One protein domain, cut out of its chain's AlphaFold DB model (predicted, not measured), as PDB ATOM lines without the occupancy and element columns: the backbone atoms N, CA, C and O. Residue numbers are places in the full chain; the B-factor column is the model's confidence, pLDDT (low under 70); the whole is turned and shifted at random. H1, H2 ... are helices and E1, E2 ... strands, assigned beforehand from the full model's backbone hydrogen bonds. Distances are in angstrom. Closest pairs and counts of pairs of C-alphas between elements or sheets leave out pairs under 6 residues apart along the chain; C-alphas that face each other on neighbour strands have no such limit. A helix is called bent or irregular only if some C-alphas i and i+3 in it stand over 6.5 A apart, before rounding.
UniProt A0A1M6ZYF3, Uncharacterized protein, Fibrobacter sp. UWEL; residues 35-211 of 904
ATOM      1  N   ALA A  35      15.633 -11.092  34.919       85.81
ATOM      2  CA  ALA A  35      15.515  -9.970  35.851       85.81
ATOM      3  C   ALA A  35      15.472 -10.382  37.341       85.81
ATOM      4  O   ALA A  35      15.753  -9.540  38.197       85.81
ATOM      5  N   SER A  36      15.130 -11.635  37.665       82.25
ATOM      6  CA  SER A  36      15.147 -12.174  39.034       82.25
ATOM      7  C   SER A  36      16.499 -12.787  39.439       82.25
ATOM      8  O   SER A  36      16.810 -12.851  40.629       82.25
ATOM      9  N   GLY A  37      17.335 -13.151  38.461       87.50
ATOM     10  CA  GLY A  37      18.643 -13.784  38.647       87.50
ATOM     11  C   GLY A  37      18.674 -15.276  38.295       87.50
ATOM     12  O   GLY A  37      19.692 -15.930  38.524       87.50
ATOM     13  N   GLU A  38      17.594 -15.818  37.735       84.75
ATOM     14  CA  GLU A  38      17.454 -17.215  37.336       84.75
ATOM     15  C   GLU A  38      18.115 -17.486  35.973       84.75
ATOM     16  O   GLU A  38      18.025 -16.701  35.026       84.75
ATOM     17  N   LEU A  39      18.827 -18.614  35.884       85.50
ATOM     18  CA  LEU A  39      19.585 -19.024  34.701       85.50
ATOM     19  C   LEU A  39      18.650 -19.545  33.605       85.50
ATOM     20  O   LEU A  39      17.986 -20.561  33.794       85.50
ATOM     21  N   PHE A  40      18.672 -18.902  32.434       90.44
ATOM     22  CA  PHE A  40      17.825 -19.287  31.295       90.44
ATOM     23  C   PHE A  40      18.601 -19.695  30.037       90.44
ATOM     24  O   PHE A  40      18.040 -20.307  29.128       90.44
ATOM     25  N   SER A  41      19.892 -19.363  29.961       90.50
ATOM     26  CA  SER A  41      20.731 -19.666  28.801       90.50
ATOM     27  C   SER A  41      22.192 -19.909  29.210       90.50
ATOM     28  O   SER A  41      22.697 -19.149  30.038       90.50
ATOM     29  N   PRO A  42      22.896 -20.896  28.622       86.69
ATOM     30  CA  PRO A  42      22.354 -21.929  27.738       86.69
ATOM     31  C   PRO A  42      21.403 -22.865  28.502       86.69
ATOM     32  O   PRO A  42      21.651 -23.208  29.656       86.69
ATOM     33  N   GLY A  43      20.302 -23.268  27.867       88.38
ATOM     34  CA  GLY A  43      19.212 -24.005  28.517       88.38
ATOM     35  C   GLY A  43      18.420 -24.864  27.535       88.38
ATOM     36  O   GLY A  43      18.741 -24.900  26.350       88.38
ATOM     37  N   CYS A  44      17.382 -25.552  28.013       90.31
ATOM     38  CA  CYS A  44      16.446 -26.310  27.176       90.31
ATOM     39  C   CYS A  44      14.998 -25.992  27.574       90.31
ATOM     40  O   CYS A  44      14.712 -25.730  28.744       90.31
ATOM     41  N   VAL A  45      14.082 -26.009  26.604       90.56
ATOM     42  CA  VAL A  45      12.649 -25.773  26.840       90.56
ATOM     43  C   VAL A  45      11.933 -27.113  26.890       90.56
ATOM     44  O   VAL A  45      11.946 -27.851  25.904       90.56
ATOM     45  N   LYS A  46      11.285 -27.397  28.025       90.75
ATOM     46  CA  LYS A  46      10.413 -28.559  28.239       90.75
ATOM     47  C   LYS A  46       8.946 -28.131  28.240       90.75
ATOM     48  O   LYS A  46       8.617 -27.069  28.766       90.75
ATOM     49  N   PHE A  47       8.062 -28.945  27.669       91.44
ATOM     50  CA  PHE A  47       6.622 -28.675  27.631       91.44
ATOM     51  C   PHE A  47       5.787 -29.958  27.577       91.44
ATOM     52  O   PHE A  47       6.227 -30.981  27.049       91.44
ATOM     53  N   LYS A  48       4.550 -29.876  28.070       92.12
ATOM     54  CA  LYS A  48       3.554 -30.950  28.043       92.12
ATOM     55  C   LYS A  48       2.372 -30.514  27.191       92.12
ATOM     56  O   LYS A  48       1.750 -29.502  27.476       92.12
ATOM     57  N   VAL A  49       2.003 -31.277  26.176       90.50
ATOM     58  CA  VAL A  49       0.828 -30.982  25.349       90.50
ATOM     59  C   VAL A  49      -0.320 -31.896  25.743       90.50
ATOM     60  O   VAL A  49      -0.177 -33.120  25.773       90.50
ATOM     61  N   ASP A  50      -1.456 -31.275  26.039       88.38
ATOM     62  CA  ASP A  50      -2.709 -31.926  26.383       88.38
ATOM     63  C   ASP A  50      -3.722 -31.657  25.268       88.38
ATOM     64  O   ASP A  50      -4.353 -30.599  25.197       88.38
ATOM     65  N   PHE A  51      -3.808 -32.604  24.334       85.50
ATOM     66  CA  PHE A  51      -4.727 -32.543  23.204       85.50
ATOM     67  C   PHE A  51      -5.721 -33.705  23.239       85.50
ATOM     68  O   PHE A  51      -5.368 -34.810  23.659       85.50
ATOM     69  N   PRO A  52      -6.948 -33.495  22.725       79.44
ATOM     70  CA  PRO A  52      -7.951 -34.541  22.635       79.44
ATOM     71  C   PRO A  52      -7.473 -35.822  21.945       79.44
ATOM     72  O   PRO A  52      -6.639 -35.812  21.037       79.44
ATOM     73  N   ALA A  53      -8.080 -36.941  22.336       76.75
ATOM     74  CA  ALA A  53      -7.773 -38.249  21.773       76.75
ATOM     75  C   ALA A  53      -7.938 -38.271  20.240       76.75
ATOM     76  O   ALA A  53      -9.051 -38.149  19.723       76.75
ATOM     77  N   GLY A  54      -6.813 -38.471  19.544       80.62
ATOM     78  CA  GLY A  54      -6.726 -38.622  18.088       80.62
ATOM     79  C   GLY A  54      -5.871 -37.559  17.387       80.62
ATOM     80  O   GLY A  54      -5.346 -37.843  16.311       80.62
ATOM     81  N   PHE A  55      -5.615 -36.408  18.023       86.19
ATOM     82  CA  PHE A  55      -4.576 -35.484  17.556       86.19
ATOM     83  C   PHE A  55      -3.190 -36.145  17.639       86.19
ATOM     84  O   PHE A  55      -2.897 -36.894  18.575       86.19
ATOM     85  N   LYS A  56      -2.311 -35.845  16.676       90.94
ATOM     86  CA  LYS A  56      -0.916 -36.305  16.660       90.94
ATOM     87  C   LYS A  56       0.035 -35.178  16.272       90.94
ATOM     88  O   LYS A  56      -0.018 -34.692  15.145       90.94
ATOM     89  N   ILE A  57       0.966 -34.842  17.164       93.50
ATOM     90  CA  ILE A  57       2.070 -33.917  16.873       93.50
ATOM     91  C   ILE A  57       3.036 -34.562  15.862       93.50
ATOM     92  O   ILE A  57       3.344 -35.755  15.941       93.50
ATOM     93  N   LEU A  58       3.472 -33.770  14.884       92.94
ATOM     94  CA  LEU A  58       4.347 -34.153  13.771       92.94
ATOM     95  C   LEU A  58       5.738 -33.541  13.901       92.94
ATOM     96  O   LEU A  58       6.735 -34.175  13.569       92.94
ATOM     97  N   ASN A  59       5.765 -32.286  14.336       96.19
ATOM     98  CA  ASN A  59       6.931 -31.427  14.435       96.19
ATOM     99  C   ASN A  59       6.620 -30.377  15.507       96.19
ATOM    100  O   ASN A  59       5.511 -29.836  15.537       96.19
ATOM    101  N   ALA A  60       7.588 -30.097  16.370       96.94
ATOM    102  CA  ALA A  60       7.521 -29.021  17.342       96.94
ATOM    103  C   ALA A  60       8.774 -28.162  17.214       96.94
ATOM    104  O   ALA A  60       9.883 -28.677  17.059       96.94
ATOM    105  N   GLN A  61       8.586 -26.849  17.247       97.56
ATOM    106  CA  GLN A  61       9.642 -25.877  17.009       97.56
ATOM    107  C   GLN A  61       9.541 -24.737  18.012       97.56
ATOM    108  O   GLN A  61       8.482 -24.138  18.174       97.56
ATOM    109  N   VAL A  62      10.649 -24.426  18.673       96.50
ATOM    110  CA  VAL A  62      10.753 -23.323  19.628       96.50
ATOM    111  C   VAL A  62      11.433 -22.159  18.919       96.50
ATOM    112  O   VAL A  62      12.619 -22.221  18.592       96.50
ATOM    113  N   VAL A  63      10.674 -21.098  18.657       97.31
ATOM    114  CA  VAL A  63      11.201 -19.824  18.161       97.31
ATOM    115  C   VAL A  63      11.781 -19.067  19.350       97.31
ATOM    116  O   VAL A  63      11.062 -18.776  20.311       97.31
ATOM    117  N   ARG A  64      13.081 -18.771  19.303       96.06
ATOM    118  CA  ARG A  64      13.796 -18.065  20.374       96.06
ATOM    119  C   ARG A  64      13.543 -16.566  20.204       96.06
ATOM    120  O   ARG A  64      13.773 -16.029  19.118       96.06
ATOM    121  N   LEU A  65      13.037 -15.905  21.247       95.75
ATOM    122  CA  LEU A  65      12.697 -14.480  21.209       95.75
ATOM    123  C   LEU A  65      13.751 -13.638  21.935       95.75
ATOM    124  O   LEU A  65      14.387 -14.106  22.887       95.75
ATOM    125  N   ASP A  66      13.911 -12.383  21.520       94.94
ATOM    126  CA  ASP A  66      14.559 -11.351  22.337       94.94
ATOM    127  C   ASP A  66      13.570 -10.710  23.337       94.94
ATOM    128  O   ASP A  66      12.404 -11.095  23.419       94.94
ATOM    129  N   TYR A  67      14.039  -9.752  24.143       90.94
ATOM    130  CA  TYR A  67      13.205  -9.061  25.139       90.94
ATOM    131  C   TYR A  67      12.161  -8.111  24.525       90.94
ATOM    132  O   TYR A  67      11.167  -7.812  25.181       90.94
ATOM    133  N   ASP A  68      12.355  -7.687  23.271       88.94
ATOM    134  CA  ASP A  68      11.374  -6.942  22.472       88.94
ATOM    135  C   ASP A  68      10.414  -7.898  21.715       88.94
ATOM    136  O   ASP A  68       9.547  -7.464  20.954       88.94
ATOM    137  N   LEU A  69      10.546  -9.209  21.964       90.69
ATOM    138  CA  LEU A  69       9.741 -10.319  21.451       90.69
ATOM    139  C   LEU A  69       9.845 -10.548  19.936       90.69
ATOM    140  O   LEU A  69       8.976 -11.188  19.333       90.69
ATOM    141  N   ASN A  70      10.937 -10.091  19.320       93.25
ATOM    142  CA  ASN A  70      11.265 -10.432  17.942       93.25
ATOM    143  C   ASN A  70      11.751 -11.884  17.857       93.25
ATOM    144  O   ASN A  70      12.573 -12.331  18.657       93.25
ATOM    145  N   SER A  71      11.298 -12.606  16.833       95.75
ATOM    146  CA  SER A  71      11.840 -13.918  16.471       95.75
ATOM    147  C   SER A  71      13.287 -13.786  15.997       95.75
ATOM    148  O   SER A  71      13.525 -13.203  14.938       95.75
ATOM    149  N   VAL A  72      14.242 -14.351  16.739       96.50
ATOM    150  CA  VAL A  72      15.663 -14.330  16.354       96.50
ATOM    151  C   VAL A  72      15.977 -15.500  15.419       96.50
ATOM    152  O   VAL A  72      16.481 -15.302  14.314       96.50
ATOM    153  N   ASP A  73      15.627 -16.715  15.837       96.06
ATOM    154  CA  ASP A  73      15.747 -17.962  15.079       96.06
ATOM    155  C   ASP A  73      14.865 -19.073  15.696       96.06
ATOM    156  O   ASP A  73      14.099 -18.839  16.634       96.06
ATOM    157  N   THR A  74      14.938 -20.290  15.148       97.00
ATOM    158  CA  THR A  74      14.053 -21.409  15.506       97.00
ATOM    159  C   THR A  74      14.852 -22.690  15.724       97.00
ATOM    160  O   THR A  74      15.684 -23.046  14.890       97.00
ATOM    161  N   VAL A  75      14.559 -23.419  16.804       96.69
ATOM    162  CA  VAL A  75      15.139 -24.742  17.102       96.69
ATOM    163  C   VAL A  75      14.070 -25.829  17.073       96.69
ATOM    164  O   VAL A  75      12.895 -25.563  17.325       96.69
ATOM    165  N   GLY A  76      14.463 -27.062  16.754       96.62
ATOM    166  CA  GLY A  76      13.573 -28.217  16.861       96.62
ATOM    167  C   GLY A  76      13.381 -28.656  18.314       96.62
ATOM    168  O   GLY A  76      14.271 -28.477  19.146       96.62
ATOM    169  N   ALA A  77      12.231 -29.259  18.600       96.19
ATOM    170  CA  ALA A  77      11.985 -30.005  19.827       96.19
ATOM    171  C   ALA A  77      11.637 -31.463  19.493       96.19
ATOM    172  O   ALA A  77      10.781 -31.737  18.646       96.19
ATOM    173  N   THR A  78      12.292 -32.397  20.177       95.31
ATOM    174  CA  THR A  78      11.930 -33.817  20.166       95.31
ATOM    175  C   THR A  78      10.637 -33.978  20.953       95.31
ATOM    176  O   THR A  78      10.525 -33.432  22.048       95.31
ATOM    177  N   VAL A  79       9.660 -34.704  20.399       94.44
ATOM    178  CA  VAL A  79       8.350 -34.920  21.029       94.44
ATOM    179  C   VAL A  79       8.060 -36.407  21.153       94.44
ATOM    180  O   VAL A  79       7.991 -37.126  20.154       94.44
ATOM    181  N   GLU A  80       7.824 -36.845  22.382       92.88
ATOM    182  CA  GLU A  80       7.474 -38.215  22.736       92.88
ATOM    183  C   GLU A  80       6.008 -38.293  23.170       92.88
ATOM    184  O   GLU A  80       5.448 -37.341  23.720       92.88
ATOM    185  N   LYS A  81       5.350 -39.425  22.898       89.38
ATOM    186  CA  LYS A  81       3.970 -39.657  23.338       89.38
ATOM    187  C   LYS A  81       3.968 -40.440  24.646       89.38
ATOM    188  O   LYS A  81       4.517 -41.537  24.696       89.38
ATOM    189  N   ALA A  82       3.280 -39.908  25.648       84.94
ATOM    190  CA  ALA A  82       3.115 -40.533  26.948       84.94
ATOM    191  C   ALA A  82       1.835 -41.383  27.044       84.94
ATOM    192  O   ALA A  82       0.960 -41.363  26.167       84.94
ATOM    193  N   ASP A  83       1.708 -42.096  28.163       72.69
ATOM    194  CA  ASP A  83       0.451 -42.715  28.575       72.69
ATOM    195  C   ASP A  83      -0.670 -41.669  28.732       72.69
ATOM    196  O   ASP A  83      -0.435 -40.466  28.867       72.69
ATOM    197  N   PHE A  84      -1.920 -42.135  28.680       69.75
ATOM    198  CA  PHE A  84      -3.154 -41.326  28.737       69.75
ATOM    199  C   PHE A  84      -3.362 -40.311  27.595       69.75
ATOM    200  O   PHE A  84      -4.461 -39.782  27.463       69.75
ATOM    201  N   GLY A  85      -2.388 -40.128  26.697       76.50
ATOM    202  CA  GLY A  85      -2.543 -39.354  25.461       76.50
ATOM    203  C   GLY A  85      -1.773 -38.037  25.413       76.50
ATOM    204  O   GLY A  85      -1.723 -37.440  24.338       76.50
ATOM    205  N   PHE A  86      -1.138 -37.634  26.515       86.69
ATOM    206  CA  PHE A  86      -0.256 -36.468  26.554       86.69
ATOM    207  C   PHE A  86       0.963 -36.642  25.634       86.69
ATOM    208  O   PHE A  86       1.374 -37.760  25.303       86.69
ATOM    209  N   TYR A  87       1.581 -35.521  25.274       91.38
ATOM    210  CA  TYR A  87       2.875 -35.485  24.600       91.38
ATOM    211  C   TYR A  87       3.866 -34.669  25.427       91.38
ATOM    212  O   TYR A  87       3.517 -33.583  25.883       91.38
ATOM    213  N   TYR A  88       5.094 -35.153  25.578       91.88
ATOM    214  CA  TYR A  88       6.183 -34.412  26.215       91.88
ATOM    215  C   TYR A  88       7.173 -33.962  25.153       91.88
ATOM    216  O   TYR A  88       7.522 -34.736  24.261       91.88
ATOM    217  N   GLY A  89       7.597 -32.705  25.220       92.25
ATOM    218  CA  GLY A  89       8.537 -32.121  24.276       92.25
ATOM    219  C   GLY A  89       9.737 -31.494  24.971       92.25
ATOM    220  O   GLY A  89       9.585 -30.856  26.011       92.25
ATOM    221  N   THR A  90      10.921 -31.655  24.381       93.12
ATOM    222  CA  THR A  90      12.163 -31.011  24.832       93.12
ATOM    223  C   THR A  90      12.988 -30.518  23.648       93.12
ATOM    224  O   THR A  90      13.106 -31.210  22.636       93.12
ATOM    225  N   THR A  91      13.590 -29.335  23.763       93.00
ATOM    226  CA  THR A  91      14.678 -28.917  22.860       93.00
ATOM    227  C   THR A  91      16.002 -29.554  23.278       93.00
ATOM    228  O   THR A  91      16.150 -30.006  24.416       93.00
ATOM    229  N   ASP A  92      16.991 -29.508  22.384       90.75
ATOM    230  CA  ASP A  92      18.403 -29.575  22.778       90.75
ATOM    231  C   ASP A  92      18.783 -28.370  23.665       90.75
ATOM    232  O   ASP A  92      18.055 -27.369  23.736       90.75
ATOM    233  N   THR A  93      19.949 -28.439  24.315       87.31
ATOM    234  CA  THR A  93      20.525 -27.301  25.047       87.31
ATOM    235  C   THR A  93      21.071 -26.255  24.073       87.31
ATOM    236  O   THR A  93      22.025 -26.526  23.342       87.31
ATOM    237  N   VAL A  94      20.494 -25.050  24.073       92.00
ATOM    238  CA  VAL A  94      20.809 -23.957  23.134       92.00
ATOM    239  C   VAL A  94      20.894 -22.598  23.838       92.00
ATOM    240  O   VAL A  94      20.485 -22.452  24.991       92.00
ATOM    241  N   GLU A  95      21.433 -21.585  23.152       92.94
ATOM    242  CA  GLU A  95      21.507 -20.220  23.683       92.94
ATOM    243  C   GLU A  95      20.210 -19.436  23.411       92.94
ATOM    244  O   GLU A  95      19.917 -19.080  22.270       92.94
ATOM    245  N   PHE A  96      19.446 -19.112  24.453       93.31
ATOM    246  CA  PHE A  96      18.270 -18.236  24.366       93.31
ATOM    247  C   PHE A  96      18.652 -16.762  24.557       93.31
ATOM    248  O   PHE A  96      19.587 -16.459  25.295       93.31
ATOM    249  N   TYR A  97      17.925 -15.838  23.919       94.00
ATOM    250  CA  TYR A  97      18.193 -14.390  24.001       94.00
ATOM    251  C   TYR A  97      17.387 -13.686  25.105       94.00
ATOM    252  O   TYR A  97      17.852 -12.691  25.662       94.00
ATOM    253  N   SER A  98      16.234 -14.251  25.469       95.12
ATOM    254  CA  SER A  98      15.375 -13.886  26.600       95.12
ATOM    255  C   SER A  98      14.785 -15.171  27.231       95.12
ATOM    256  O   SER A  98      14.893 -16.236  26.613       95.12
ATOM    257  N   PRO A  99      14.141 -15.112  28.413       93.50
ATOM    258  CA  PRO A  99      13.363 -16.231  28.965       93.50
ATOM    259  C   PRO A  99      12.059 -16.529  28.191       93.50
ATOM    260  O   PRO A  99      11.308 -17.435  28.558       93.50
ATOM    261  N   TYR A 100      11.769 -15.775  27.126       95.00
ATOM    262  CA  TYR A 100      10.537 -15.865  26.351       95.00
ATOM    263  C   TYR A 100      10.753 -16.645  25.052       95.00
ATOM    264  O   TYR A 100      11.716 -16.422  24.313       95.00
ATOM    265  N   VAL A 101       9.823 -17.545  24.735       95.75
ATOM    266  CA  VAL A 101       9.816 -18.278  23.461       95.75
ATOM    267  C   VAL A 101       8.407 -18.380  22.876       95.75
ATOM    268  O   VAL A 101       7.414 -18.357  23.611       95.75
ATOM    269  N   LYS A 102       8.320 -18.521  21.545       96.31
ATOM    270  CA  LYS A 102       7.081 -18.896  20.846       96.31
ATOM    271  C   LYS A 102       7.192 -20.346  20.371       96.31
ATOM    272  O   LYS A 102       7.962 -20.644  19.460       96.31
ATOM    273  N   LEU A 103       6.443 -21.257  20.989       96.06
ATOM    274  CA  LEU A 103       6.359 -22.650  20.552       96.06
ATOM    275  C   LEU A 103       5.364 -22.770  19.393       96.06
ATOM    276  O   LEU A 103       4.234 -22.291  19.483       96.06
ATOM    277  N   LEU A 104       5.781 -23.455  18.332       96.75
ATOM    278  CA  LEU A 104       4.983 -23.825  17.170       96.75
ATOM    279  C   LEU A 104       4.812 -25.351  17.161       96.75
ATOM    280  O   LEU A 104       5.803 -26.084  17.127       96.75
ATOM    281  N   LEU A 105       3.572 -25.836  17.175       96.19
ATOM    282  CA  LEU A 105       3.239 -27.259  17.073       96.19
ATOM    283  C   LEU A 105       2.515 -27.535  15.759       96.19
ATOM    284  O   LEU A 105       1.449 -26.977  15.512       96.19
ATOM    285  N   GLN A 106       3.055 -28.440  14.945       95.62
ATOM    286  CA  GLN A 106       2.399 -28.936  13.735       95.62
ATOM    287  C   GLN A 106       1.760 -30.291  14.034       95.62
ATOM    288  O   GLN A 106       2.424 -31.202  14.533       95.62
ATOM    289  N   VAL A 107       0.465 -30.420  13.763       92.19
ATOM    290  CA  VAL A 107      -0.386 -31.477  14.325       92.19
ATOM    291  C   VAL A 107      -1.348 -31.993  13.256       92.19
ATOM    292  O   VAL A 107      -1.966 -31.199  12.553       92.19
ATOM    293  N   TYR A 108      -1.523 -33.310  13.142       88.94
ATOM    294  CA  TYR A 108      -2.660 -33.885  12.416       88.94
ATOM    295  C   TYR A 108      -3.847 -34.105  13.352       88.94
ATOM    296  O   TYR A 108      -3.667 -34.517  14.498       88.94
ATOM    297  N   GLY A 109      -5.052 -33.865  12.834       81.75
ATOM    298  CA  GLY A 109      -6.298 -34.314  13.452       81.75
ATOM    299  C   GLY A 109      -6.573 -35.795  13.183       81.75
ATOM    300  O   GLY A 109      -5.766 -36.501  12.570       81.75
ATOM    301  N   ASN A 110      -7.737 -36.261  13.629       70.38
ATOM    302  CA  ASN A 110      -8.085 -37.682  13.688       70.38
ATOM    303  C   ASN A 110      -8.100 -38.363  12.312       70.38
ATOM    304  O   ASN A 110      -7.888 -39.572  12.225       70.38
ATOM    305  N   SER A 111      -8.366 -37.608  11.240       75.94
ATOM    306  CA  SER A 111      -8.390 -38.148   9.874       75.94
ATOM    307  C   SER A 111      -7.016 -38.162   9.195       75.94
ATOM    308  O   SER A 111      -6.864 -38.771   8.136       75.94
ATOM    309  N   GLY A 112      -6.018 -37.470   9.759       76.69
ATOM    310  CA  GLY A 112      -4.705 -37.278   9.139       76.69
ATOM    311  C   GLY A 112      -4.718 -36.440   7.853       76.69
ATOM    312  O   GLY A 112      -3.701 -36.379   7.167       76.69
ATOM    313  N   SER A 113      -5.854 -35.827   7.493       76.25
ATOM    314  CA  SER A 113      -6.034 -35.166   6.190       76.25
ATOM    315  C   SER A 113      -5.593 -33.703   6.160       76.25
ATOM    316  O   SER A 113      -5.264 -33.196   5.086       76.25
ATOM    317  N   GLN A 114      -5.551 -33.028   7.312       82.50
ATOM    318  CA  GLN A 114      -5.141 -31.630   7.404       82.50
ATOM    319  C   GLN A 114      -4.162 -31.394   8.552       82.50
ATOM    320  O   GLN A 114      -4.454 -31.681   9.712       82.50
ATOM    321  N   GLN A 115      -3.008 -30.816   8.207       90.62
ATOM    322  CA  GLN A 115      -2.084 -30.243   9.177       90.62
ATOM    323  C   GLN A 115      -2.697 -28.977   9.786       90.62
ATOM    324  O   GLN A 115      -3.228 -28.111   9.083       90.62
ATOM    325  N   MET A 116      -2.585 -28.887  11.103       91.44
ATOM    326  CA  MET A 116      -2.946 -27.748  11.925       91.44
ATOM    327  C   MET A 116      -1.687 -27.234  12.616       91.44
ATOM    328  O   MET A 116      -0.883 -28.024  13.107       91.44
ATOM    329  N   ASP A 117      -1.524 -25.919  12.648       93.38
ATOM    330  CA  ASP A 117      -0.397 -25.237  13.269       93.38
ATOM    331  C   ASP A 117      -0.946 -24.490  14.487       93.38
ATOM    332  O   ASP A 117      -1.802 -23.610  14.360       93.38
ATOM    333  N   PHE A 118      -0.486 -24.882  15.669       94.00
ATOM    334  CA  PHE A 118      -0.815 -24.250  16.939       94.00
ATOM    335  C   PHE A 118       0.390 -23.450  17.417       94.00
ATOM    336  O   PHE A 118       1.536 -23.831  17.186       94.00
ATOM    337  N   GLU A 119       0.129 -22.341  18.097       95.06
ATOM    338  CA  GLU A 119       1.161 -21.425  18.560       95.06
ATOM    339  C   GLU A 119       0.922 -21.066  20.022       95.06
ATOM    340  O   GLU A 119      -0.227 -20.839  20.409       95.06
ATOM    341  N   TYR A 120       1.996 -20.942  20.797       94.38
ATOM    342  CA  TYR A 120       1.964 -20.595  22.218       94.38
ATOM    343  C   TYR A 120       3.103 -19.639  22.555       94.38
ATOM    344  O   TYR A 120       4.224 -19.850  22.098       94.38
ATOM    345  N   TYR A 121       2.841 -18.639  23.395       93.88
ATOM    346  CA  TYR A 121       3.888 -17.877  24.080       93.88
ATOM    347  C   TYR A 121       4.092 -18.444  25.483       93.88
ATOM    348  O   TYR A 121       3.123 -18.807  26.152       93.88
ATOM    349  N   MET A 122       5.346 -18.528  25.922       92.38
ATOM    350  CA  MET A 122       5.702 -19.071  27.232       92.38
ATOM    351  C   MET A 122       6.951 -18.395  27.807       92.38
ATOM    352  O   MET A 122       7.901 -18.099  27.079       92.38
ATOM    353  N   ASP A 123       6.924 -18.173  29.120       92.19
ATOM    354  CA  ASP A 123       8.079 -17.826  29.946       92.19
ATOM    355  C   ASP A 123       8.576 -19.142  30.546       92.19
ATOM    356  O   ASP A 123       7.995 -19.664  31.502       92.19
ATOM    357  N   PHE A 124       9.594 -19.736  29.921       87.31
ATOM    358  CA  PHE A 124      10.059 -21.067  30.313       87.31
ATOM    359  C   PHE A 124      10.902 -21.043  31.595       87.31
ATOM    360  O   PHE A 124      11.280 -22.101  32.088       87.31
ATOM    361  N   VAL A 125      11.193 -19.864  32.152       84.00
ATOM    362  CA  VAL A 125      11.905 -19.716  33.425       84.00
ATOM    363  C   VAL A 125      10.899 -19.715  34.560       84.00
ATOM    364  O   VAL A 125      10.903 -20.655  35.350       84.00
ATOM    365  N   ARG A 126       9.942 -18.776  34.545       78.62
ATOM    366  CA  ARG A 126       8.846 -18.671  35.530       78.62
ATOM    367  C   ARG A 126       8.052 -19.971  35.683       78.62
ATOM    368  O   ARG A 126       7.486 -20.238  36.739       78.62
ATOM    369  N   GLN A 127       7.979 -20.771  34.621       66.12
ATOM    370  CA  GLN A 127       7.277 -22.057  34.617       66.12
ATOM    371  C   GLN A 127       8.146 -23.226  35.123       66.12
ATOM    372  O   GLN A 127       7.595 -24.214  35.598       66.12
ATOM    373  N   ASN A 128       9.479 -23.102  35.101       60.34
ATOM    374  CA  ASN A 128      10.411 -24.059  35.713       60.34
ATOM    375  C   ASN A 128      10.753 -23.718  37.181       60.34
ATOM    376  O   ASN A 128      11.069 -24.629  37.943       60.34
ATOM    377  N   SER A 129      10.679 -22.450  37.605       48.41
ATOM    378  CA  SER A 129      10.978 -22.015  38.984       48.41
ATOM    379  C   SER A 129       9.811 -22.140  39.976       48.41
ATOM    380  O   SER A 129       9.872 -21.650  41.107       48.41
ATOM    381  N   GLY A 130       8.769 -22.895  39.611       43.22
ATOM    382  CA  GLY A 130       7.796 -23.410  40.571       43.22
ATOM    383  C   GLY A 130       8.489 -24.287  41.619       43.22
ATOM    384  O   GLY A 130       8.863 -25.421  41.325       43.22
ATOM    385  N   LYS A 131       8.671 -23.751  42.837       38.47
ATOM    386  CA  LYS A 131       9.281 -24.460  43.974       38.47
ATOM    387  C   LYS A 131       8.669 -25.860  44.145       38.47
ATOM    388  O   LYS A 131       7.451 -26.004  44.128       38.47
ATOM    389  N   LEU A 132       9.539 -26.822  44.463       34.78
ATOM    390  CA  LEU A 132       9.244 -28.231  44.750       34.78
ATOM    391  C   LEU A 132       8.889 -29.075  43.506       34.78
ATOM    392  O   LEU A 132       7.759 -29.098  43.023       34.78
ATOM    393  N   PHE A 133       9.878 -29.839  43.025       32.12
ATOM    394  CA  PHE A 133       9.727 -30.839  41.961       32.12
ATOM    395  C   PHE A 133       8.917 -32.054  42.459       32.12
ATOM    396  O   PHE A 133       9.459 -33.104  42.784       32.12
ATOM    397  N   ILE A 134       7.589 -31.920  42.513       35.47
ATOM    398  CA  ILE A 134       6.665 -33.056  42.641       35.47
ATOM    399  C   ILE A 134       5.938 -33.218  41.304       35.47
ATOM    400  O   ILE A 134       4.933 -32.558  41.058       35.47
ATOM    401  N   ARG A 135       6.484 -34.089  40.438       34.19
ATOM    402  CA  ARG A 135       5.897 -34.624  39.184       34.19
ATOM    403  C   ARG A 135       4.691 -33.843  38.614       34.19
ATOM    404  O   ARG A 135       3.550 -34.282  38.770       34.19
ATOM    405  N   GLY A 136       4.933 -32.762  37.863       40.88
ATOM    406  CA  GLY A 136       3.871 -32.177  37.026       40.88
ATOM    407  C   GLY A 136       3.928 -30.687  36.683       40.88
ATOM    408  O   GLY A 136       2.997 -30.218  36.038       40.88
ATOM    409  N   THR A 137       4.974 -29.942  37.056       41.53
ATOM    410  CA  THR A 137       5.128 -28.504  36.729       41.53
ATOM    411  C   THR A 137       5.497 -28.214  35.267       41.53
ATOM    412  O   THR A 137       5.752 -27.071  34.902       41.53
ATOM    413  N   GLU A 138       5.483 -29.223  34.394       62.00
ATOM    414  CA  GLU A 138       5.614 -29.024  32.953       62.00
ATOM    415  C   GLU A 138       4.505 -28.112  32.423       62.00
ATOM    416  O   GLU A 138       3.340 -28.207  32.819       62.00
ATOM    417  N   VAL A 139       4.849 -27.265  31.455       66.62
ATOM    418  CA  VAL A 139       3.904 -26.326  30.849       66.62
ATOM    419  C   VAL A 139       2.801 -27.098  30.128       66.62
ATOM    420  O   VAL A 139       3.005 -27.525  28.997       66.62
ATOM    421  N   GLN A 140       1.644 -27.298  30.772       80.38
ATOM    422  CA  GLN A 140       0.493 -27.985  30.178       80.38
ATOM    423  C   GLN A 140      -0.184 -27.066  29.156       80.38
ATOM    424  O   GLN A 140      -0.893 -26.121  29.513       80.38
ATOM    425  N   LEU A 141       0.066 -27.338  27.880       85.06
ATOM    426  CA  LEU A 141      -0.454 -26.641  26.714       85.06
ATOM    427  C   LEU A 141      -1.720 -27.345  26.224       85.06
ATOM    428  O   LEU A 141      -1.645 -28.413  25.620       85.06
ATOM    429  N   SER A 142      -2.880 -26.745  26.488       87.19
ATOM    430  CA  SER A 142      -4.172 -27.216  25.982       87.19
ATOM    431  C   SER A 142      -4.524 -26.571  24.634       87.19
ATOM    432  O   SER A 142      -3.827 -25.671  24.145       87.19
ATOM    433  N   LEU A 143      -5.645 -26.984  24.033       85.56
ATOM    434  CA  LEU A 143      -6.236 -26.250  22.908       85.56
ATOM    435  C   LEU A 143      -6.652 -24.827  23.324       85.56
ATOM    436  O   LEU A 143      -6.413 -23.892  22.567       85.56
ATOM    437  N   ALA A 144      -7.210 -24.637  24.526       83.81
ATOM    438  CA  ALA A 144      -7.644 -23.321  25.005       83.81
ATOM    439  C   ALA A 144      -6.473 -22.323  25.118       83.81
ATOM    440  O   ALA A 144      -6.599 -21.173  24.695       83.81
ATOM    441  N   LYS A 145      -5.291 -22.764  25.573       87.12
ATOM    442  CA  LYS A 145      -4.094 -21.899  25.615       87.12
ATOM    443  C   LYS A 145      -3.592 -21.480  24.224       87.12
ATOM    444  O   LYS A 145      -3.127 -20.356  24.066       87.12
ATOM    445  N   ALA A 146      -3.756 -22.313  23.192       89.75
ATOM    446  CA  ALA A 146      -3.361 -21.966  21.814       89.75
ATOM    447  C   ALA A 146      -4.195 -20.824  21.202       89.75
ATOM    448  O   ALA A 146      -3.802 -20.199  20.209       89.75
ATOM    449  N   MET A 147      -5.376 -20.592  21.776       88.50
ATOM    450  CA  MET A 147      -6.356 -19.597  21.350       88.50
ATOM    451  C   MET A 147      -6.107 -18.242  22.011       88.50
ATOM    452  O   MET A 147      -6.319 -17.207  21.381       88.50
ATOM    453  N   ALA A 148      -5.588 -18.248  23.241       89.81
ATOM    454  CA  ALA A 148      -5.131 -17.044  23.923       89.81
ATOM    455  C   ALA A 148      -4.025 -16.316  23.136       89.81
ATOM    456  O   ALA A 148      -3.922 -15.097  23.217       89.81
ATOM    457  N   THR A 149      -3.242 -17.026  22.318       91.62
ATOM    458  CA  THR A 149      -2.066 -16.505  21.602       91.62
ATOM    459  C   THR A 149      -2.295 -15.230  20.781       91.62
ATOM    460  O   THR A 149      -1.461 -14.333  20.852       91.62
ATOM    461  N   GLU A 150      -3.411 -15.069  20.057       93.56
ATOM    462  CA  GLU A 150      -3.675 -13.798  19.347       93.56
ATOM    463  C   GLU A 150      -4.059 -12.645  20.293       93.56
ATOM    464  O   GLU A 150      -3.734 -11.489  20.011       93.56
ATOM    465  N   ARG A 151      -4.680 -12.943  21.443       93.62
ATOM    466  CA  ARG A 151      -4.931 -11.959  22.509       93.62
ATOM    467  C   ARG A 151      -3.637 -11.567  23.227       93.62
ATOM    468  O   ARG A 151      -3.439 -10.383  23.482       93.62
ATOM    469  N   VAL A 152      -2.742 -12.526  23.482       93.44
ATOM    470  CA  VAL A 152      -1.388 -12.273  24.004       93.44
ATOM    471  C   VAL A 152      -0.620 -11.381  23.028       93.44
ATOM    472  O   VAL A 152      -0.169 -10.312  23.418       93.44
ATOM    473  N   GLU A 153      -0.562 -11.732  21.738       92.12
ATOM    474  CA  GLU A 153       0.069 -10.885  20.718       92.12
ATOM    475  C   GLU A 153      -0.507  -9.465  20.659       92.12
ATOM    476  O   GLU A 153       0.242  -8.523  20.398       92.12
ATOM    477  N   ARG A 154      -1.818  -9.292  20.873       94.25
ATOM    478  CA  ARG A 154      -2.449  -7.969  20.955       94.25
ATOM    479  C   ARG A 154      -1.968  -7.207  22.191       94.25
ATOM    480  O   ARG A 154      -1.451  -6.108  22.035       94.25
ATOM    481  N   PHE A 155      -2.085  -7.796  23.381       94.31
ATOM    482  CA  PHE A 155      -1.673  -7.168  24.641       94.31
ATOM    483  C   PHE A 155      -0.185  -6.770  24.629       94.31
ATOM    484  O   PHE A 155       0.164  -5.666  25.039       94.31
ATOM    485  N   LEU A 156       0.683  -7.609  24.056       91.56
ATOM    486  CA  LEU A 156       2.099  -7.296  23.845       91.56
ATOM    487  C   LEU A 156       2.302  -6.069  22.936       91.56
ATOM    488  O   LEU A 156       3.085  -5.178  23.258       91.56
ATOM    489  N   LYS A 157       1.556  -5.974  21.825       91.50
ATOM    490  CA  LYS A 157       1.575  -4.810  20.909       91.50
ATOM    491  C   LYS A 157       0.955  -3.551  21.536       91.50
ATOM    492  O   LYS A 157       1.257  -2.444  21.098       91.50
ATOM    493  N   GLU A 158       0.117  -3.714  22.559       94.25
ATOM    494  CA  GLU A 158      -0.452  -2.646  23.394       94.25
ATOM    495  C   GLU A 158       0.485  -2.229  24.553       94.25
ATOM    496  O   GLU A 158       0.192  -1.264  25.257       94.25
ATOM    497  N   GLY A 159       1.637  -2.897  24.721       94.06
ATOM    498  CA  GLY A 159       2.657  -2.570  25.725       94.06
ATOM    499  C   GLY A 159       2.452  -3.222  27.097       94.06
ATOM    500  O   GLY A 159       3.093  -2.811  28.065       94.06
ATOM    501  N   VAL A 160       1.572  -4.221  27.201       94.31
ATOM    502  CA  VAL A 160       1.378  -5.016  28.424       94.31
ATOM    503  C   VAL A 160       2.601  -5.928  28.643       94.31
ATOM    504  O   VAL A 160       3.039  -6.570  27.684       94.31
ATOM    505  N   PRO A 161       3.157  -6.031  29.870       93.06
ATOM    506  CA  PRO A 161       4.271  -6.934  30.163       93.06
ATOM    507  C   PRO A 161       3.963  -8.393  29.808       93.06
ATOM    508  O   PRO A 161       2.830  -8.846  29.933       93.06
ATOM    509  N   PHE A 162       4.983  -9.154  29.399       91.88
ATOM    510  CA  PHE A 162       4.809 -10.499  28.832       91.88
ATOM    511  C   PHE A 162       4.003 -11.461  29.716       91.88
ATOM    512  O   PHE A 162       3.084 -12.128  29.240       91.88
ATOM    513  N   ASN A 163       4.320 -11.499  31.012       89.06
ATOM    514  CA  ASN A 163       3.625 -12.353  31.969       89.06
ATOM    515  C   ASN A 163       2.182 -11.885  32.222       89.06
ATOM    516  O   ASN A 163       1.268 -12.703  32.154       89.06
ATOM    517  N   ASP A 164       1.957 -10.579  32.385       91.06
ATOM    518  CA  ASP A 164       0.618  -9.999  32.560       91.06
ATOM    519  C   ASP A 164      -0.265 -10.227  31.319       91.06
ATOM    520  O   ASP A 164      -1.461 -10.494  31.444       91.06
ATOM    521  N   ALA A 165       0.318 -10.169  30.116       93.25
ATOM    522  CA  ALA A 165      -0.361 -10.427  28.848       93.25
ATOM    523  C   ALA A 165      -0.809 -11.892  28.726       93.25
ATOM    524  O   ALA A 165      -1.936 -12.156  28.297       93.25
ATOM    525  N   ILE A 166       0.049 -12.838  29.126       89.00
ATOM    526  CA  ILE A 166      -0.269 -14.271  29.188       89.00
ATOM    527  C   ILE A 166      -1.359 -14.542  30.228       89.00
ATOM    528  O   ILE A 166      -2.367 -15.173  29.905       89.00
ATOM    529  N   ASP A 167      -1.191 -14.046  31.452       87.00
ATOM    530  CA  ASP A 167      -2.096 -14.351  32.560       87.00
ATOM    531  C   ASP A 167      -3.474 -13.706  32.349       87.00
ATOM    532  O   ASP A 167      -4.492 -14.379  32.515       87.00
ATOM    533  N   SER A 168      -3.533 -12.461  31.857       89.50
ATOM    534  CA  SER A 168      -4.794 -11.789  31.499       89.50
ATOM    535  C   SER A 168      -5.524 -12.500  30.357       89.50
ATOM    536  O   SER A 168      -6.746 -12.657  30.397       89.50
ATOM    537  N   ALA A 169      -4.799 -12.958  29.329       89.00
ATOM    538  CA  ALA A 169      -5.407 -13.702  28.230       89.00
ATOM    539  C   ALA A 169      -5.961 -15.052  28.714       89.00
ATOM    540  O   ALA A 169      -7.114 -15.374  28.421       89.00
ATOM    541  N   HIS A 170      -5.192 -15.808  29.503       85.00
ATOM    542  CA  HIS A 170      -5.661 -17.058  30.102       85.00
ATOM    543  C   HIS A 170      -6.834 -16.852  31.069       85.00
ATOM    544  O   HIS A 170      -7.746 -17.674  31.069       85.00
ATOM    545  N   GLN A 171      -6.866 -15.767  31.849       83.31
ATOM    546  CA  GLN A 171      -7.969 -15.472  32.765       83.31
ATOM    547  C   GLN A 171      -9.285 -15.226  32.018       83.31
ATOM    548  O   GLN A 171     -10.304 -15.806  32.397       83.31
ATOM    549  N   ILE A 172      -9.272 -14.421  30.946       82.44
ATOM    550  CA  ILE A 172     -10.483 -14.146  30.152       82.44
ATOM    551  C   ILE A 172     -10.990 -15.437  29.498       82.44
ATOM    552  O   ILE A 172     -12.181 -15.744  29.577       82.44
ATOM    553  N   PHE A 173     -10.089 -16.245  28.927       80.31
ATOM    554  CA  PHE A 173     -10.436 -17.579  28.428       80.31
ATOM    555  C   PHE A 173     -11.014 -18.468  29.539       80.31
ATOM    556  O   PHE A 173     -12.066 -19.070  29.351       80.31
ATOM    557  N   GLY A 174     -10.400 -18.483  30.722       76.06
ATOM    558  CA  GLY A 174     -10.903 -19.194  31.894       76.06
ATOM    559  C   GLY A 174     -12.334 -18.798  32.260       76.06
ATOM    560  O   GLY A 174     -13.156 -19.680  32.484       76.06
ATOM    561  N   SER A 175     -12.680 -17.503  32.257       76.19
ATOM    562  CA  SER A 175     -14.071 -17.064  32.465       76.19
ATOM    563  C   SER A 175     -15.012 -17.496  31.339       76.19
ATOM    564  O   SER A 175     -16.090 -18.003  31.633       76.19
ATOM    565  N   VAL A 176     -14.591 -17.369  30.078       75.31
ATOM    566  CA  VAL A 176     -15.385 -17.731  28.890       75.31
ATOM    567  C   VAL A 176     -15.710 -19.229  28.836       75.31
ATOM    568  O   VAL A 176     -16.800 -19.609  28.417       75.31
ATOM    569  N   PHE A 177     -14.794 -20.094  29.278       72.50
ATOM    570  CA  PHE A 177     -15.000 -21.547  29.283       72.50
ATOM    571  C   PHE A 177     -15.597 -22.092  30.591       72.50
ATOM    572  O   PHE A 177     -16.074 -23.227  30.617       72.50
ATOM    573  N   LYS A 178     -15.655 -21.289  31.661       70.44
ATOM    574  CA  LYS A 178     -16.204 -21.693  32.968       70.44
ATOM    575  C   LYS A 178     -17.690 -22.050  32.919       70.44
ATOM    576  O   LYS A 178     -18.109 -22.966  33.622       70.44
ATOM    577  N   GLU A 179     -18.470 -21.357  32.091       59.12
ATOM    578  CA  GLU A 179     -19.915 -21.589  31.924       59.12
ATOM    579  C   GLU A 179     -20.219 -23.007  31.408       59.12
ATOM    580  O   GLU A 179     -21.219 -23.611  31.786       59.12
ATOM    581  N   TYR A 180     -19.295 -23.596  30.644       57.41
ATOM    582  CA  TYR A 180     -19.421 -24.941  30.079       57.41
ATOM    583  C   TYR A 180     -19.178 -26.055  31.114       57.41
ATOM    584  O   TYR A 180     -19.455 -27.218  30.826       57.41
ATOM    585  N   ASN A 181     -18.667 -25.722  32.310       48.03
ATOM    586  CA  ASN A 181     -18.488 -26.621  33.463       48.03
ATOM    587  C   ASN A 181     -17.744 -27.946  33.157       48.03
ATOM    588  O   ASN A 181     -17.921 -28.959  33.839       48.03
ATOM    589  N   THR A 182     -16.910 -27.961  32.111       50.22
ATOM    590  CA  THR A 182     -16.121 -29.130  31.702       50.22
ATOM    591  C   THR A 182     -14.765 -29.125  32.399       50.22
ATOM    592  O   THR A 182     -14.054 -28.127  32.406       50.22
ATOM    593  N   VAL A 183     -14.372 -30.269  32.958       47.16
ATOM    594  CA  VAL A 183     -13.142 -30.422  33.765       47.16
ATOM    595  C   VAL A 183     -11.847 -30.324  32.920       47.16
ATOM    596  O   VAL A 183     -10.751 -30.343  33.471       47.16
ATOM    597  N   HIS A 184     -11.948 -30.213  31.586       53.47
ATOM    598  CA  HIS A 184     -10.830 -30.402  30.646       53.47
ATOM    599  C   HIS A 184     -10.859 -29.480  29.401       53.47
ATOM    600  O   HIS A 184     -10.792 -29.983  28.282       53.47
ATOM    601  N   ASP A 185     -10.934 -28.149  29.573       57.16
ATOM    602  CA  ASP A 185     -10.640 -27.143  28.518       57.16
ATOM    603  C   ASP A 185     -11.335 -27.387  27.150       57.16
ATOM    604  O   ASP A 185     -10.760 -27.124  26.087       57.16
ATOM    605  N   ASP A 186     -12.554 -27.946  27.139       68.81
ATOM    606  CA  ASP A 186     -13.009 -28.765  26.003       68.81
ATOM    607  C   ASP A 186     -13.640 -27.974  24.839       68.81
ATOM    608  O   ASP A 186     -14.783 -28.169  24.420       68.81
ATOM    609  N   ILE A 187     -12.839 -27.081  24.263       74.81
ATOM    610  CA  ILE A 187     -13.166 -26.192  23.140       74.81
ATOM    611  C   ILE A 187     -13.589 -26.919  21.852       74.81
ATOM    612  O   ILE A 187     -14.090 -26.292  20.915       74.81
ATOM    613  N   ARG A 188     -13.468 -28.255  21.807       76.75
ATOM    614  CA  ARG A 188     -14.131 -29.074  20.784       76.75
ATOM    615  C   ARG A 188     -15.633 -28.811  20.743       76.75
ATOM    616  O   ARG A 188     -16.188 -28.879  19.659       76.75
ATOM    617  N   PHE A 189     -16.264 -28.451  21.862       78.81
ATOM    618  CA  PHE A 189     -17.693 -28.132  21.922       78.81
ATOM    619  C   PHE A 189     -18.079 -26.777  21.293       78.81
ATOM    620  O   PHE A 189     -19.264 -26.499  21.152       78.81
ATOM    621  N   LEU A 190     -17.110 -25.970  20.837       83.50
ATOM    622  CA  LEU A 190     -17.345 -24.751  20.040       83.50
ATOM    623  C   LEU A 190     -16.884 -24.872  18.576       83.50
ATOM    624  O   LEU A 190     -17.007 -23.921  17.805       83.50
ATOM    625  N   CYS A 191     -16.335 -26.023  18.184       86.31
ATOM    626  CA  CYS A 191     -15.760 -26.263  16.862       86.31
ATOM    627  C   CYS A 191     -16.393 -27.518  16.244       86.31
ATOM    628  O   CYS A 191     -16.743 -28.455  16.954       86.31
ATOM    629  N   ARG A 192     -16.497 -27.621  14.915       85.69
ATOM    630  CA  ARG A 192     -17.187 -28.755  14.254       85.69
ATOM    631  C   ARG A 192     -16.334 -30.039  14.166       85.69
ATOM    632  O   ARG A 192     -16.154 -30.622  13.096       85.69
ATOM    633  N   TYR A 193     -15.819 -30.475  15.321       72.06
ATOM    634  CA  TYR A 193     -14.782 -31.499  15.541       72.06
ATOM    635  C   TYR A 193     -15.028 -32.842  14.840       72.06
ATOM    636  O   TYR A 193     -14.108 -33.444  14.298       72.06
ATOM    637  N   VAL A 194     -16.271 -33.318  14.854       67.62
ATOM    638  CA  VAL A 194     -16.624 -34.705  14.491       67.62
ATOM    639  C   VAL A 194     -16.773 -34.930  12.980       67.62
ATOM    640  O   VAL A 194     -16.670 -36.068  12.531       67.62
ATOM    641  N   ARG A 195     -17.020 -33.881  12.174       54.62
ATOM    642  CA  ARG A 195     -17.238 -34.038  10.719       54.62
ATOM    643  C   ARG A 195     -15.921 -34.104   9.936       54.62
ATOM    644  O   ARG A 195     -15.715 -35.083   9.227       54.62
ATOM    645  N   TYR A 196     -15.052 -33.094  10.050       71.19
ATOM    646  CA  TYR A 196     -13.763 -33.028   9.338       71.19
ATOM    647  C   TYR A 196     -12.745 -32.152  10.085       71.19
ATOM    648  O   TYR A 196     -13.104 -31.066  10.547       71.19
ATOM    649  N   ASP A 197     -11.465 -32.554  10.084       73.62
ATOM    650  CA  ASP A 197     -10.336 -31.773  10.633       73.62
ATOM    651  C   ASP A 197     -10.300 -30.327  10.076       73.62
ATOM    652  O   ASP A 197      -9.918 -29.385  10.769       73.62
ATOM    653  N   SER A 198     -10.749 -30.140   8.829       82.12
ATOM    654  CA  SER A 198     -10.795 -28.850   8.131       82.12
ATOM    655  C   SER A 198     -11.849 -27.877   8.663       82.12
ATOM    656  O   SER A 198     -11.572 -26.682   8.770       82.12
ATOM    657  N   LEU A 199     -13.041 -28.366   9.024       84.88
ATOM    658  CA  LEU A 199     -14.087 -27.538   9.636       84.88
ATOM    659  C   LEU A 199     -13.705 -27.181  11.071       84.88
ATOM    660  O   LEU A 199     -13.811 -26.020  11.454       84.88
ATOM    661  N   PHE A 200     -13.169 -28.147  11.820       87.44
ATOM    662  CA  PHE A 200     -12.620 -27.904  13.151       87.44
ATOM    663  C   PHE A 200     -11.566 -26.786  13.142       87.44
ATOM    664  O   PHE A 200     -11.699 -25.817  13.886       87.44
ATOM    665  N   TYR A 201     -10.549 -26.875  12.278       88.19
ATOM    666  CA  TYR A 201      -9.467 -25.884  12.234       88.19
ATOM    667  C   TYR A 201      -9.911 -24.522  11.678       88.19
ATOM    668  O   TYR A 201      -9.347 -23.496  12.059       88.19
ATOM    669  N   HIS A 202     -10.932 -24.489  10.813       89.94
ATOM    670  CA  HIS A 202     -11.591 -23.245  10.411       89.94
ATOM    671  C   HIS A 202     -12.232 -22.550  11.618       89.94
ATOM    672  O   HIS A 202     -11.933 -21.386  11.887       89.94
ATOM    673  N   ASP A 203     -13.082 -23.265  12.357       90.12
ATOM    674  CA  ASP A 203     -13.827 -22.709  13.491       90.12
ATOM    675  C   ASP A 203     -12.883 -22.277  14.613       90.12
ATOM    676  O   ASP A 203     -13.018 -21.178  15.145       90.12
ATOM    677  N   LEU A 204     -11.859 -23.090  14.887       88.69
ATOM    678  CA  LEU A 204     -10.774 -22.772  15.808       88.69
ATOM    679  C   LEU A 204     -10.061 -21.465  15.409       88.69
ATOM    680  O   LEU A 204      -9.847 -20.594  16.247       88.69
ATOM    681  N   LYS A 205      -9.720 -21.274  14.127       91.81
ATOM    682  CA  LYS A 205      -9.085 -20.030  13.658       91.81
ATOM    683  C   LYS A 205     -10.005 -18.817  13.744       91.81
ATOM    684  O   LYS A 205      -9.547 -17.732  14.094       91.81
ATOM    685  N   GLU A 206     -11.290 -18.980  13.447       92.81
ATOM    686  CA  GLU A 206     -12.259 -17.893  13.577       92.81
ATOM    687  C   GLU A 206     -12.458 -17.494  15.044       92.81
ATOM    688  O   GLU A 206     -12.383 -16.308  15.365       92.81
ATOM    689  N   LEU A 207     -12.629 -18.475  15.932       90.56
ATOM    690  CA  LEU A 207     -12.797 -18.280  17.369       90.56
ATOM    691  C   LEU A 207     -11.528 -17.698  18.020       90.56
ATOM    692  O   LEU A 207     -11.648 -16.827  18.876       90.56
ATOM    693  N   ARG A 208     -10.323 -18.080  17.569       91.50
ATOM    694  CA  ARG A 208      -9.045 -17.476  18.002       91.50
ATOM    695  C   ARG A 208      -8.988 -15.991  17.645       91.50
ATOM    696  O   ARG A 208      -8.777 -15.160  18.522       91.50
ATOM    697  N   ARG A 209      -9.266 -15.654  16.383       92.81
ATOM    698  CA  ARG A 209      -9.306 -14.270  15.874       92.81
ATOM    699  C   ARG A 209     -10.383 -13.414  16.554       92.81
ATOM    700  O   ARG A 209     -10.249 -12.197  16.641       92.81
ATOM    701  N   VAL A 210     -11.474 -14.032  17.001       91.62
ATOM    702  CA  VAL A 210     -12.570 -13.368  17.720       91.62
ATOM    703  C   VAL A 210     -12.218 -13.144  19.191       91.62
ATOM    704  O   VAL A 210     -12.285 -12.013  19.662       91.62
ATOM    705  N   LEU A 211     -11.768 -14.175  19.907       89.25
ATOM    706  CA  LEU A 211     -11.333 -14.071  21.306       89.25
ATOM    707  C   LEU A 211      -9.965 -13.376  21.465       89.25
ATOM    708  O   LEU A 211      -9.531 -13.120  22.585       89.25
TER     709      LEU A 211
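What this domain is: This is residues 35 to 211 of the 904 residues of an uncharacterized protein of Fibrobacter sp. UWEL (UniProt A0A1M6ZYF3). A six-stranded antiparallel sheet is curled like part of a barrel and left open between its edge strands E2 and E7, with a group of helices beyond the E7 edge. Helix H1 packs on E7 and has H2 and H4 on its two sides, while the four-residue H3 is near H1 and H4 and is not on the sheet. The printed part has 177 residues with seven named strands followed by four named helices, E1 to E7 and then H1 to H4; the sheet's order is E2, E5, E4, E3, E6, E7, and the class is mixed, helices and strands. The whole is compact, with a radius of gyration of the C-alphas of 16.1 A, and the C-alphas span 49 by 34 by 33 A.

Where its parts are: The printed part begins at residue 35, and its first named element is E1, residues 39 to 41, with C-alpha 39 at (19.585, -19.024, 34.701). E2 is residues 46 to 49, 10.3 A long. E3, residues 56 to 65, is 26.1 A long and bends by 52 degrees at residue 59. E4, residues 71 to 81, is the longest strand by residues and measures 27.8 A. E5 is residues 87 to 91, 13.6 A long. E6, residues 100 to 108, and E7, residues 115 to 123, measure 26.3 and 26.2 A. H1, residues 143 to 157, begins with C-alpha 143 at (-6.236, -26.250, 22.908) and measures 22.9 A; it is irregular, but only just, as C-alphas 147 and 150 are 6.7 A apart. H2, residues 162 to 178, is 24.2 A long, and H3 is residues 187 to 190. H4, residues 197 to 211, is 20.7 A long and ends with C-alpha 211 at (-11.333, -14.071, 21.306).

How they stand to each other: E1 pairs with no named strand and is apart from E2. The strongly twisted sheet is a folded sheet, bent back on itself into two leaves: E2 and E5 face E3, E6 and E7, with E4 as the hinge. E2 and E5 are antiparallel, with N 49 and O 87 at 2.8 A. E3, E4 and E5 form a meander, each strand the antiparallel neighbour of the one before. E4 is staggered: its residues 71 to 77 pair with E3, where N 62 and O 75 are 2.9 A apart, and its residues 77 to 81 pair with E5, where N 80 and O 88 are 2.8 A apart. E2 to E5, and likewise E3 to E6, form a Greek key, a meander of three strands with the first of the four beside the last. E3 and E6 are antiparallel, with N 58 and O 106 at 2.8 A. E6 and E7 form a hairpin, with N 107 and O 116 at 2.8 A. H1 is on the sheet; its closest C-alphas to E7 are those of Ala 146 and Tyr 120, 5.5 A apart. H1 and H2 form a helical hairpin and touch, closest at the C-alphas of Val 152 and Ala 165, 5.3 A. H4 touches residues 147 to 151 of H1 alone, closest at the C-alphas of Arg 208 and Met 147, 4.8 A. H2 only grazes the sheet with residues 162 to 166, and H4 with residues 197 to 205. Every O i to N i+4 pair is within hydrogen-bond range in H2 and H4, 7 of 11 are in H1, and H3 is too short for such a pair.

The domain as a whole: The two C-alphas farthest apart are those of Gly 37 and Arg 195, 49.8 A. The printed part has no cut. The link from E7 to H1 is long, with 19 residues, 124 to 142; within it residues 140 to 141 pair in parallel with residues 48 to 49 of E2. The mean pLDDT of the printed part is 83.7, and it is under 70 at residue 84 and residues 127 to 139, 179 to 186 and 194 to 195.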